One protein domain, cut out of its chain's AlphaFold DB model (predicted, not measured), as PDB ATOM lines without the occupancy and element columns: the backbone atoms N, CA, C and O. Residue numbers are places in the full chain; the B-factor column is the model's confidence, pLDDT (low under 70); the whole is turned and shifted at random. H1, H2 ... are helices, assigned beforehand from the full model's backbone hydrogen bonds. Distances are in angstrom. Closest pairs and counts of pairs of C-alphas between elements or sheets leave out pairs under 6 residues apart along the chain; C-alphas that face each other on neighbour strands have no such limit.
ATOM      1  N   VAL A  27      14.774  32.403   1.994       84.81
ATOM      2  CA  VAL A  27      14.809  31.648   0.731       84.81
ATOM      3  C   VAL A  27      13.917  30.401   0.780       84.81
ATOM      4  O   VAL A  27      13.223  30.122  -0.193       84.81
ATOM      5  N   ALA A  28      13.867  29.673   1.901       83.75
ATOM      6  CA  ALA A  28      13.048  28.462   2.015       83.75
ATOM      7  C   ALA A  28      11.528  28.700   1.850       83.75
ATOM      8  O   ALA A  28      10.915  28.001   1.039       83.75
ATOM      9  N   PRO A  29      10.877  29.645   2.561       85.44
ATOM     10  CA  PRO A  29       9.454  29.920   2.352       85.44
ATOM     11  C   PRO A  29       9.170  30.531   0.975       85.44
ATOM     12  O   PRO A  29       8.166  30.174   0.364       85.44
ATOM     13  N   VAL A  30      10.064  31.377   0.450       88.50
ATOM     14  CA  VAL A  30       9.919  31.946  -0.900       88.50
ATOM     15  C   VAL A  30       9.960  30.846  -1.962       88.50
ATOM     16  O   VAL A  30       9.095  30.812  -2.831       88.50
ATOM     17  N   LEU A  31      10.888  29.890  -1.860       90.88
ATOM     18  CA  LEU A  31      10.956  28.750  -2.779       90.88
ATOM     19  C   LEU A  31       9.692  27.880  -2.712       90.88
ATOM     20  O   LEU A  31       9.198  27.442  -3.748       90.88
ATOM     21  N   ARG A  32       9.134  27.657  -1.513       91.88
ATOM     22  CA  ARG A  32       7.866  26.922  -1.341       91.88
ATOM     23  C   ARG A  32       6.696  27.652  -1.990       91.88
ATOM     24  O   ARG A  32       5.892  27.015  -2.663       91.88
ATOM     25  N   LEU A  33       6.619  28.970  -1.815       91.50
ATOM     26  CA  LEU A  33       5.582  29.794  -2.430       91.50
ATOM     27  C   LEU A  33       5.694  29.765  -3.959       91.50
ATOM     28  O   LEU A  33       4.700  29.523  -4.636       91.50
ATOM     29  N   ILE A  34       6.907  29.924  -4.499       92.62
ATOM     30  CA  ILE A  34       7.168  29.810  -5.940       92.62
ATOM     31  C   ILE A  34       6.768  28.425  -6.445       92.62
ATOM     32  O   ILE A  34       6.058  28.335  -7.439       92.62
ATOM     33  N   SER A  35       7.167  27.352  -5.753       92.94
ATOM     34  CA  SER A  35       6.792  25.983  -6.117       92.94
ATOM     35  C   SER A  35       5.276  25.797  -6.143       92.94
ATOM     36  O   SER A  35       4.761  25.171  -7.064       92.94
ATOM     37  N   LEU A  36       4.554  26.342  -5.160       92.12
ATOM     38  CA  LEU A  36       3.097  26.252  -5.094       92.12
ATOM     39  C   LEU A  36       2.437  27.010  -6.250       92.12
ATOM     40  O   LEU A  36       1.582  26.451  -6.930       92.12
ATOM     41  N   LEU A  37       2.882  28.239  -6.529       91.00
ATOM     42  CA  LEU A  37       2.412  29.015  -7.680       91.00
ATOM     43  C   LEU A  37       2.689  28.284  -8.998       91.00
ATOM     44  O   LEU A  37       1.820  28.227  -9.866       91.00
ATOM     45  N   HIS A  38       3.870  27.676  -9.129       93.06
ATOM     46  CA  HIS A  38       4.237  26.898 -10.307       93.06
ATOM     47  C   HIS A  38       3.304  25.702 -10.503       93.06
ATOM     48  O   HIS A  38       2.850  25.471 -11.618       93.06
ATOM     49  N   VAL A  39       2.966  24.979  -9.430       93.62
ATOM     50  CA  VAL A  39       2.012  23.861  -9.482       93.62
ATOM     51  C   VAL A  39       0.612  24.341  -9.863       93.62
ATOM     52  O   VAL A  39      -0.014  23.720 -10.714       93.62
ATOM     53  N   VAL A  40       0.123  25.448  -9.295       90.06
ATOM     54  CA  VAL A  40      -1.209  25.993  -9.624       90.06
ATOM     55  C   VAL A  40      -1.303  26.353 -11.108       90.06
ATOM     56  O   VAL A  40      -2.241  25.933 -11.788       90.06
ATOM     57  N   VAL A  41      -0.305  27.073 -11.628       90.56
ATOM     58  CA  VAL A  41      -0.229  27.408 -13.055       90.56
ATOM     59  C   VAL A  41      -0.112  26.131 -13.886       90.56
ATOM     60  O   VAL A  41      -0.909  25.919 -14.797       90.56
ATOM     61  N   ALA A  42       0.812  25.231 -13.548       91.00
ATOM     62  CA  ALA A  42       1.014  23.989 -14.287       91.00
ATOM     63  C   ALA A  42      -0.265  23.147 -14.360       91.00
ATOM     64  O   ALA A  42      -0.606  22.678 -15.437       91.00
ATOM     65  N   VAL A  43      -1.011  22.999 -13.263       88.56
ATOM     66  CA  VAL A  43      -2.277  22.249 -13.240       88.56
ATOM     67  C   VAL A  43      -3.347  22.937 -14.090       88.56
ATOM     68  O   VAL A  43      -4.036  22.265 -14.861       88.56
ATOM     69  N   CYS A  44      -3.475  24.264 -14.006       86.00
ATOM     70  CA  CYS A  44      -4.435  25.017 -14.816       86.00
ATOM     71  C   CYS A  44      -4.188  24.817 -16.322       86.00
ATOM     72  O   CYS A  44      -5.126  24.551 -17.070       86.00
ATOM     73  N   PHE A  45      -2.929  24.851 -16.762       88.44
ATOM     74  CA  PHE A  45      -2.585  24.638 -18.170       88.44
ATOM     75  C   PHE A  45      -2.624  23.158 -18.568       88.44
ATOM     76  O   PHE A  45      -3.187  22.819 -19.607       88.44
ATOM     77  N   LEU A  46      -2.087  22.259 -17.740       87.69
ATOM     78  CA  LEU A  46      -2.038  20.827 -18.035       87.69
ATOM     79  C   LEU A  46      -3.440  20.226 -18.130       87.69
ATOM     80  O   LEU A  46      -3.697  19.468 -19.057       87.69
ATOM     81  N   SER A  47      -4.359  20.632 -17.247       83.88
ATOM     82  CA  SER A  47      -5.762  20.195 -17.304       83.88
ATOM     83  C   SER A  47      -6.444  20.534 -18.633       83.88
ATOM     84  O   SER A  47      -7.296  19.774 -19.085       83.88
ATOM     85  N   ARG A  48      -6.036  21.627 -19.294       83.12
ATOM     86  CA  ARG A  48      -6.546  22.043 -20.612       83.12
ATOM     87  C   ARG A  48      -5.845  21.352 -21.775       83.12
ATOM     88  O   ARG A  48      -6.446  21.192 -22.830       83.12
ATOM     89  N   LEU A  49      -4.598  20.921 -21.584       83.62
ATOM     90  CA  LEU A  49      -3.864  20.111 -22.560       83.62
ATOM     91  C   LEU A  49      -4.341  18.651 -22.569       83.62
ATOM     92  O   LEU A  49      -4.299  18.006 -23.611       83.62
ATOM     93  N   THR A  50      -4.808  18.132 -21.429       80.31
ATOM     94  CA  THR A  50      -5.290  16.747 -21.296       80.31
ATOM     95  C   THR A  50      -6.694  16.504 -21.862       80.31
ATOM     96  O   THR A  50      -7.095  15.347 -21.964       80.31
ATOM     97  N   GLY A  51      -7.442  17.550 -22.234       81.69
ATOM     98  CA  GLY A  51      -8.778  17.438 -22.827       81.69
ATOM     99  C   GLY A  51      -9.782  18.456 -22.278       81.69
ATOM    100  O   GLY A  51      -9.412  19.422 -21.613       81.69
ATOM    101  N   ASP A  52     -11.068  18.238 -22.567       82.75
ATOM    102  CA  ASP A  52     -12.160  19.089 -22.081       82.75
ATOM    103  C   ASP A  52     -12.467  18.790 -20.598       82.75
ATOM    104  O   ASP A  52     -12.879  17.669 -20.276       82.75
ATOM    105  N   PRO A  53     -12.325  19.762 -19.674       82.56
ATOM    106  CA  PRO A  53     -12.648  19.550 -18.265       82.56
ATOM    107  C   PRO A  53     -14.131  19.269 -18.016       82.56
ATOM    108  O   PRO A  53     -14.459  18.727 -16.961       82.56
ATOM    109  N   ALA A  54     -15.032  19.569 -18.959       83.94
ATOM    110  CA  ALA A  54     -16.443  19.210 -18.830       83.94
ATOM    111  C   ALA A  54     -16.652  17.688 -18.689       83.94
ATOM    112  O   ALA A  54     -17.571  17.254 -17.991       83.94
ATOM    113  N   ALA A  55     -15.758  16.872 -19.260       84.69
ATOM    114  CA  ALA A  55     -15.814  15.411 -19.173       84.69
ATOM    115  C   ALA A  55     -15.595  14.860 -17.747       84.69
ATOM    116  O   ALA A  55     -15.930  13.711 -17.481       84.69
ATOM    117  N   LEU A  56     -15.056  15.660 -16.815       84.75
ATOM    118  CA  LEU A  56     -14.929  15.278 -15.398       84.75
ATOM    119  C   LEU A  56     -16.230  15.447 -14.604       84.75
ATOM    120  O   LEU A  56     -16.353  14.887 -13.511       84.75
ATOM    121  N   TYR A  57     -17.160  16.257 -15.107       85.56
ATOM    122  CA  TYR A  57     -18.393  16.615 -14.404       85.56
ATOM    123  C   TYR A  57     -19.633  16.011 -15.059       85.56
ATOM    124  O   TYR A  57     -20.618  15.754 -14.368       85.56
ATOM    125  N   LEU A  58     -19.584  15.761 -16.367       88.69
ATOM    126  CA  LEU A  58     -20.673  15.159 -17.123       88.69
ATOM    127  C   LEU A  58     -20.497  13.636 -17.255       88.69
ATOM    128  O   LEU A  58     -19.365  13.159 -17.352       88.69
ATOM    129  N   PRO A  59     -21.599  12.864 -17.307       86.94
ATOM    130  CA  PRO A  59     -21.560  11.452 -17.679       86.94
ATOM    131  C   PRO A  59     -20.912  11.245 -19.054       86.94
ATOM    132  O   PRO A  59     -20.978  12.119 -19.925       86.94
ATOM    133  N   VAL A  60     -20.337  10.062 -19.278       85.94
ATOM    134  CA  VAL A  60     -19.698   9.713 -20.559       85.94
ATOM    135  C   VAL A  60     -20.714   9.768 -21.709       85.94
ATOM    136  O   VAL A  60     -20.367  10.146 -22.828       85.94
ATOM    137  N   GLU A  61     -21.983   9.494 -21.413       88.00
ATOM    138  CA  GLU A  61     -23.117   9.462 -22.338       88.00
ATOM    139  C   GLU A  61     -23.775  10.838 -22.564       88.00
ATOM    140  O   GLU A  61     -24.789  10.926 -23.254       88.00
ATOM    141  N   ALA A  62     -23.245  11.918 -21.977       87.75
ATOM    142  CA  ALA A  62     -23.802  13.260 -22.153       87.75
ATOM    143  C   ALA A  62     -23.810  13.687 -23.634       87.75
ATOM    144  O   ALA A  62     -22.798  13.545 -24.323       87.75
ATOM    145  N   SER A  63     -24.935  14.250 -24.100       90.94
ATOM    146  CA  SER A  63     -25.059  14.780 -25.463       90.94
ATOM    147  C   SER A  63     -24.098  15.949 -25.700       90.94
ATOM    148  O   SER A  63     -23.739  16.686 -24.775       90.94
ATOM    149  N   ASP A  64     -23.695  16.151 -26.954       89.62
ATOM    150  CA  ASP A  64     -22.773  17.235 -27.306       89.62
ATOM    151  C   ASP A  64     -23.373  18.624 -27.050       89.62
ATOM    152  O   ASP A  64     -22.653  19.537 -26.650       89.62
ATOM    153  N   GLU A  65     -24.694  18.760 -27.179       90.25
ATOM    154  CA  GLU A  65     -25.451  19.964 -26.812       90.25
ATOM    155  C   GLU A  65     -25.314  20.273 -25.314       90.25
ATOM    156  O   GLU A  65     -24.993  21.398 -24.930       90.25
ATOM    157  N   MET A  66     -25.462  19.258 -24.453       89.88
ATOM    158  CA  MET A  66     -25.320  19.421 -23.005       89.88
ATOM    159  C   MET A  66     -23.881  19.784 -22.613       89.88
ATOM    160  O   MET A  66     -23.669  20.612 -21.725       89.88
ATOM    161  N   ARG A  67     -22.881  19.229 -23.312       90.31
ATOM    162  CA  ARG A  67     -21.467  19.607 -23.134       90.31
ATOM    163  C   ARG A  67     -21.182  21.038 -23.585       90.31
ATOM    164  O   ARG A  67     -20.404  21.731 -22.936       90.31
ATOM    165  N   GLN A  68     -21.762  21.488 -24.698       90.44
ATOM    166  CA  GLN A  68     -21.608  22.870 -25.173       90.44
ATOM    167  C   GLN A  68     -22.232  23.860 -24.191       90.44
ATOM    168  O   GLN A  68     -21.539  24.770 -23.738       90.44
ATOM    169  N   HIS A  69     -23.467  23.605 -23.761       91.56
ATOM    170  CA  HIS A  69     -24.146  24.431 -22.766       91.56
ATOM    171  C   HIS A  69     -23.352  24.517 -21.451       91.56
ATOM    172  O   HIS A  69     -23.148  25.599 -20.905       91.56
ATOM    173  N   PHE A  70     -22.819  23.390 -20.960       90.69
ATOM    174  CA  PHE A  70     -21.971  23.381 -19.765       90.69
ATOM    175  C   PHE A  70     -20.702  24.232 -19.941       90.69
ATOM    176  O   PHE A  70     -20.311  24.969 -19.034       90.69
ATOM    177  N   ARG A  71     -20.060  24.171 -21.114       89.31
ATOM    178  CA  ARG A  71     -18.867  24.977 -21.403       89.31
ATOM    179  C   ARG A  71     -19.158  26.470 -21.453       89.31
ATOM    180  O   ARG A  71     -18.327  27.245 -20.981       89.31
ATOM    181  N   GLU A  72     -20.302  26.866 -21.993       90.62
ATOM    182  CA  GLU A  72     -20.720  28.268 -22.051       90.62
ATOM    183  C   GLU A  72     -20.998  28.823 -20.655       90.62
ATOM    184  O   GLU A  72     -20.407  29.832 -20.271       90.62
ATOM    185  N   VAL A  73     -21.808  28.118 -19.859       89.56
ATOM    186  CA  VAL A  73     -22.178  28.550 -18.500       89.56
ATOM    187  C   VAL A  73     -20.956  28.660 -17.582       89.56
ATOM    188  O   VAL A  73     -20.896  29.554 -16.740       89.56
ATOM    189  N   HIS A  74     -19.955  27.792 -17.755       88.25
ATOM    190  CA  HIS A  74     -18.729  27.803 -16.947       88.25
ATOM    191  C   HIS A  74     -17.555  28.567 -17.583       88.25
ATOM    192  O   HIS A  74     -16.438  28.501 -17.065       88.25
ATOM    193  N   GLY A  75     -17.764  29.275 -18.701       87.88
ATOM    194  CA  GLY A  75     -16.710  30.052 -19.369       87.88
ATOM    195  C   GLY A  75     -15.517  29.210 -19.841       87.88
ATOM    196  O   GLY A  75     -14.401  29.718 -19.971       87.88
ATOM    197  N   LEU A  76     -15.729  27.911 -20.081       86.88
ATOM    198  CA  LEU A  76     -14.688  26.964 -20.489       86.88
ATOM    199  C   LEU A  76     -14.264  27.155 -21.953       86.88
ATOM    200  O   LEU A  76     -13.201  26.656 -22.322       86.88
ATOM    201  N   ASN A  77     -15.069  27.874 -22.745       88.50
ATOM    202  CA  ASN A  77     -14.794  28.233 -24.142       88.50
ATOM    203  C   ASN A  77     -13.778  29.379 -24.294       88.50
ATOM    204  O   ASN A  77     -13.216  29.557 -25.373       88.50
ATOM    205  N   ASP A  78     -13.531  30.154 -23.234       88.62
ATOM    206  CA  ASP A  78     -12.614  31.292 -23.292       88.62
ATOM    207  C   ASP A  78     -11.144  30.835 -23.387       88.62
ATOM    208  O   ASP A  78     -10.798  29.746 -22.916       88.62
ATOM    209  N   PRO A  79     -10.221  31.654 -23.923       90.00
ATOM    210  CA  PRO A  79      -8.795  31.336 -23.891       90.00
ATOM    211  C   PRO A  79      -8.299  31.077 -22.458       90.00
ATOM    212  O   PRO A  79      -8.667  31.796 -21.529       90.00
ATOM    213  N   VAL A  80      -7.416  30.088 -22.270       87.94
ATOM    214  CA  VAL A  80      -6.932  29.657 -20.937       87.94
ATOM    215  C   VAL A  80      -6.353  30.820 -20.120       87.94
ATOM    216  O   VAL A  80      -6.591  30.905 -18.917       87.94
ATOM    217  N   LEU A  81      -5.661  31.761 -20.774       89.88
ATOM    218  CA  LEU A  81      -5.140  32.973 -20.131       89.88
ATOM    219  C   LEU A  81      -6.244  33.859 -19.540       89.88
ATOM    220  O   LEU A  81      -6.060  34.408 -18.459       89.88
ATOM    221  N   VAL A  82      -7.385  33.988 -20.222       91.25
ATOM    222  CA  VAL A  82      -8.527  34.784 -19.747       91.25
ATOM    223  C   VAL A  82      -9.200  34.084 -18.570       91.25
ATOM    224  O   VAL A  82      -9.524  34.727 -17.574       91.25
ATOM    225  N   GLN A  83      -9.349  32.758 -18.641       90.12
ATOM    226  CA  GLN A  83      -9.889  31.962 -17.536       90.12
ATOM    227  C   GLN A  83      -9.020  32.087 -16.276       90.12
ATOM    228  O   GLN A  83      -9.542  32.357 -15.196       90.12
ATOM    229  N   PHE A  84      -7.697  31.961 -16.421       90.75
ATOM    230  CA  PHE A  84      -6.758  32.140 -15.314       90.75
ATOM    231  C   PHE A  84      -6.733  33.588 -14.805       90.75
ATOM    232  O   PHE A  84      -6.698  33.812 -13.599       90.75
ATOM    233  N   GLY A  85      -6.797  34.574 -15.704       92.62
ATOM    234  CA  GLY A  85      -6.858  35.990 -15.343       92.62
ATOM    235  C   GLY A  85      -8.075  36.332 -14.483       92.62
ATOM    236  O   GLY A  85      -7.910  36.981 -13.453       92.62
ATOM    237  N   ARG A  86      -9.272  35.844 -14.854       92.06
ATOM    238  CA  ARG A  86     -10.488  35.980 -14.028       92.06
ATOM    239  C   ARG A  86     -10.306  35.327 -12.661       92.06
ATOM    240  O   ARG A  86     -10.469  35.998 -11.655       92.06
ATOM    241  N   TYR A  87      -9.826  34.081 -12.631       90.00
ATOM    242  CA  TYR A  87      -9.546  33.373 -11.379       90.00
ATOM    243  C   TYR A  87      -8.614  34.162 -10.444       90.00
ATOM    244  O   TYR A  87      -8.888  34.281  -9.254       90.00
ATOM    245  N   VAL A  88      -7.528  34.740 -10.966       92.56
ATOM    246  CA  VAL A  88      -6.611  35.562 -10.158       92.56
ATOM    247  C   VAL A  88      -7.280  36.859  -9.690       92.56
ATOM    248  O   VAL A  88      -7.063  37.266  -8.550       92.56
ATOM    249  N   ALA A  89      -8.083  37.509 -10.534       94.50
ATOM    250  CA  ALA A  89      -8.791  38.734 -10.169       94.50
ATOM    251  C   ALA A  89      -9.824  38.502  -9.052       94.50
ATOM    252  O   ALA A  89      -9.912  39.317  -8.129       94.50
ATOM    253  N   ASP A  90     -10.552  37.388  -9.109       92.62
ATOM    254  CA  ASP A  90     -11.532  36.992  -8.095       92.62
ATOM    255  C   ASP A  90     -10.820  36.639  -6.776       92.62
ATOM    256  O   ASP A  90     -11.165  37.159  -5.713       92.62
ATOM    257  N   LEU A  91      -9.709  35.892  -6.846       91.38
ATOM    258  CA  LEU A  91      -8.885  35.566  -5.676       91.38
ATOM    259  C   LEU A  91      -8.352  36.799  -4.936       91.38
ATOM    260  O   LEU A  91      -8.301  36.803  -3.706       91.38
ATOM    261  N   VAL A  92      -7.923  37.837  -5.662       93.81
ATOM    262  CA  VAL A  92      -7.435  39.088  -5.051       93.81
ATOM    263  C   VAL A  92      -8.560  39.819  -4.310       93.81
ATOM    264  O   VAL A  92      -8.299  40.495  -3.316       93.81
ATOM    265  N   GLN A  93      -9.807  39.641  -4.745       95.00
ATOM    266  CA  GLN A  93     -11.004  40.151  -4.072       95.00
ATOM    267  C   GLN A  93     -11.494  39.229  -2.944       95.00
ATOM    268  O   GLN A  93     -12.506  39.529  -2.314       95.00
ATOM    269  N   LEU A  94     -10.763  38.143  -2.658       92.75
ATOM    270  CA  LEU A  94     -11.156  37.074  -1.735       92.75
ATOM    271  C   LEU A  94     -12.463  36.377  -2.139       92.75
ATOM    272  O   LEU A  94     -13.120  35.761  -1.298       92.75
ATOM    273  N   ASP A  95     -12.814  36.438  -3.423       93.31
ATOM    274  CA  ASP A  95     -13.905  35.669  -3.997       93.31
ATOM    275  C   ASP A  95     -13.350  34.356  -4.567       93.31
ATOM    276  O   ASP A  95     -12.526  34.327  -5.480       93.31
ATOM    277  N   PHE A  96     -13.775  33.242  -3.976       90.19
ATOM    278  CA  PHE A  96     -13.379  31.897  -4.398       90.19
ATOM    279  C   PHE A  96     -14.395  31.262  -5.355       90.19
ATOM    280  O   PHE A  96     -14.147  30.165  -5.867       90.19
TER     281      PHE A  96
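This is residues 27 to 96 of the 202 residues of the protein "Peptide/nickel transport system permease protein" of Cereibacter changlensis (UniProt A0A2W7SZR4). Picture a long helix, H1, whose first residues, 27 to 40, stick out as a free arm, with the rest of the printed part folding back in an open loop from its other end. Short H2 and then H3 make the far part of that loop, and H4 returns so that its start meets the last turns of H1, the two making an uneven V. The printed part has 70 residues with four named helices, in the order H1, H2, H3, H4, and no named strand: all helix. It is loose, with a radius of gyration of the C-alphas of 15.1 A, and spans 51 by 25 by 18 A.

Start with H1, residues 27 to 49; with residues 44 to 48 alone it only just touches H4, residues 80 to 92, in 3 pairs of C-alphas within 8 A. Look at Phe 45 and Val 80, their closest C-alphas, 7.2 A apart; the helices run opposite ways at a steep tilt of 44 degrees. H2, residues 53 to 56, is close to H1 but not clearly touching, with the C-alphas of Ser 47 and Pro 53 closest at 7.0 A. H2 only just touches H3, residues 64 to 73, in 3 pairs within 8 A; the closest C-alphas, of Ala 54 and Arg 67, are 6.6 A apart. H3 is apart from H1 and from H4. In H3 and H4 every O i to N i+4 pair is within hydrogen-bond range, in H1 18 of 19, and H2 is too short for such a pair.

Find C-alpha 27 at (14.809, 31.648, 0.731); H1 runs 32.0 A from there to C-alpha 49. H2 covers 5.6 A and H3 14.4 A. H4 runs 18.5 A to C-alpha 92 at (-7.435, 39.088, -5.051).

The C-alphas farthest apart, of Val 27 and Ser 63, are 50.6 A apart. The printed part has no cut; the link from H1 to H2 is tight, the other two are short. No printed residue is under 70 in pLDDT.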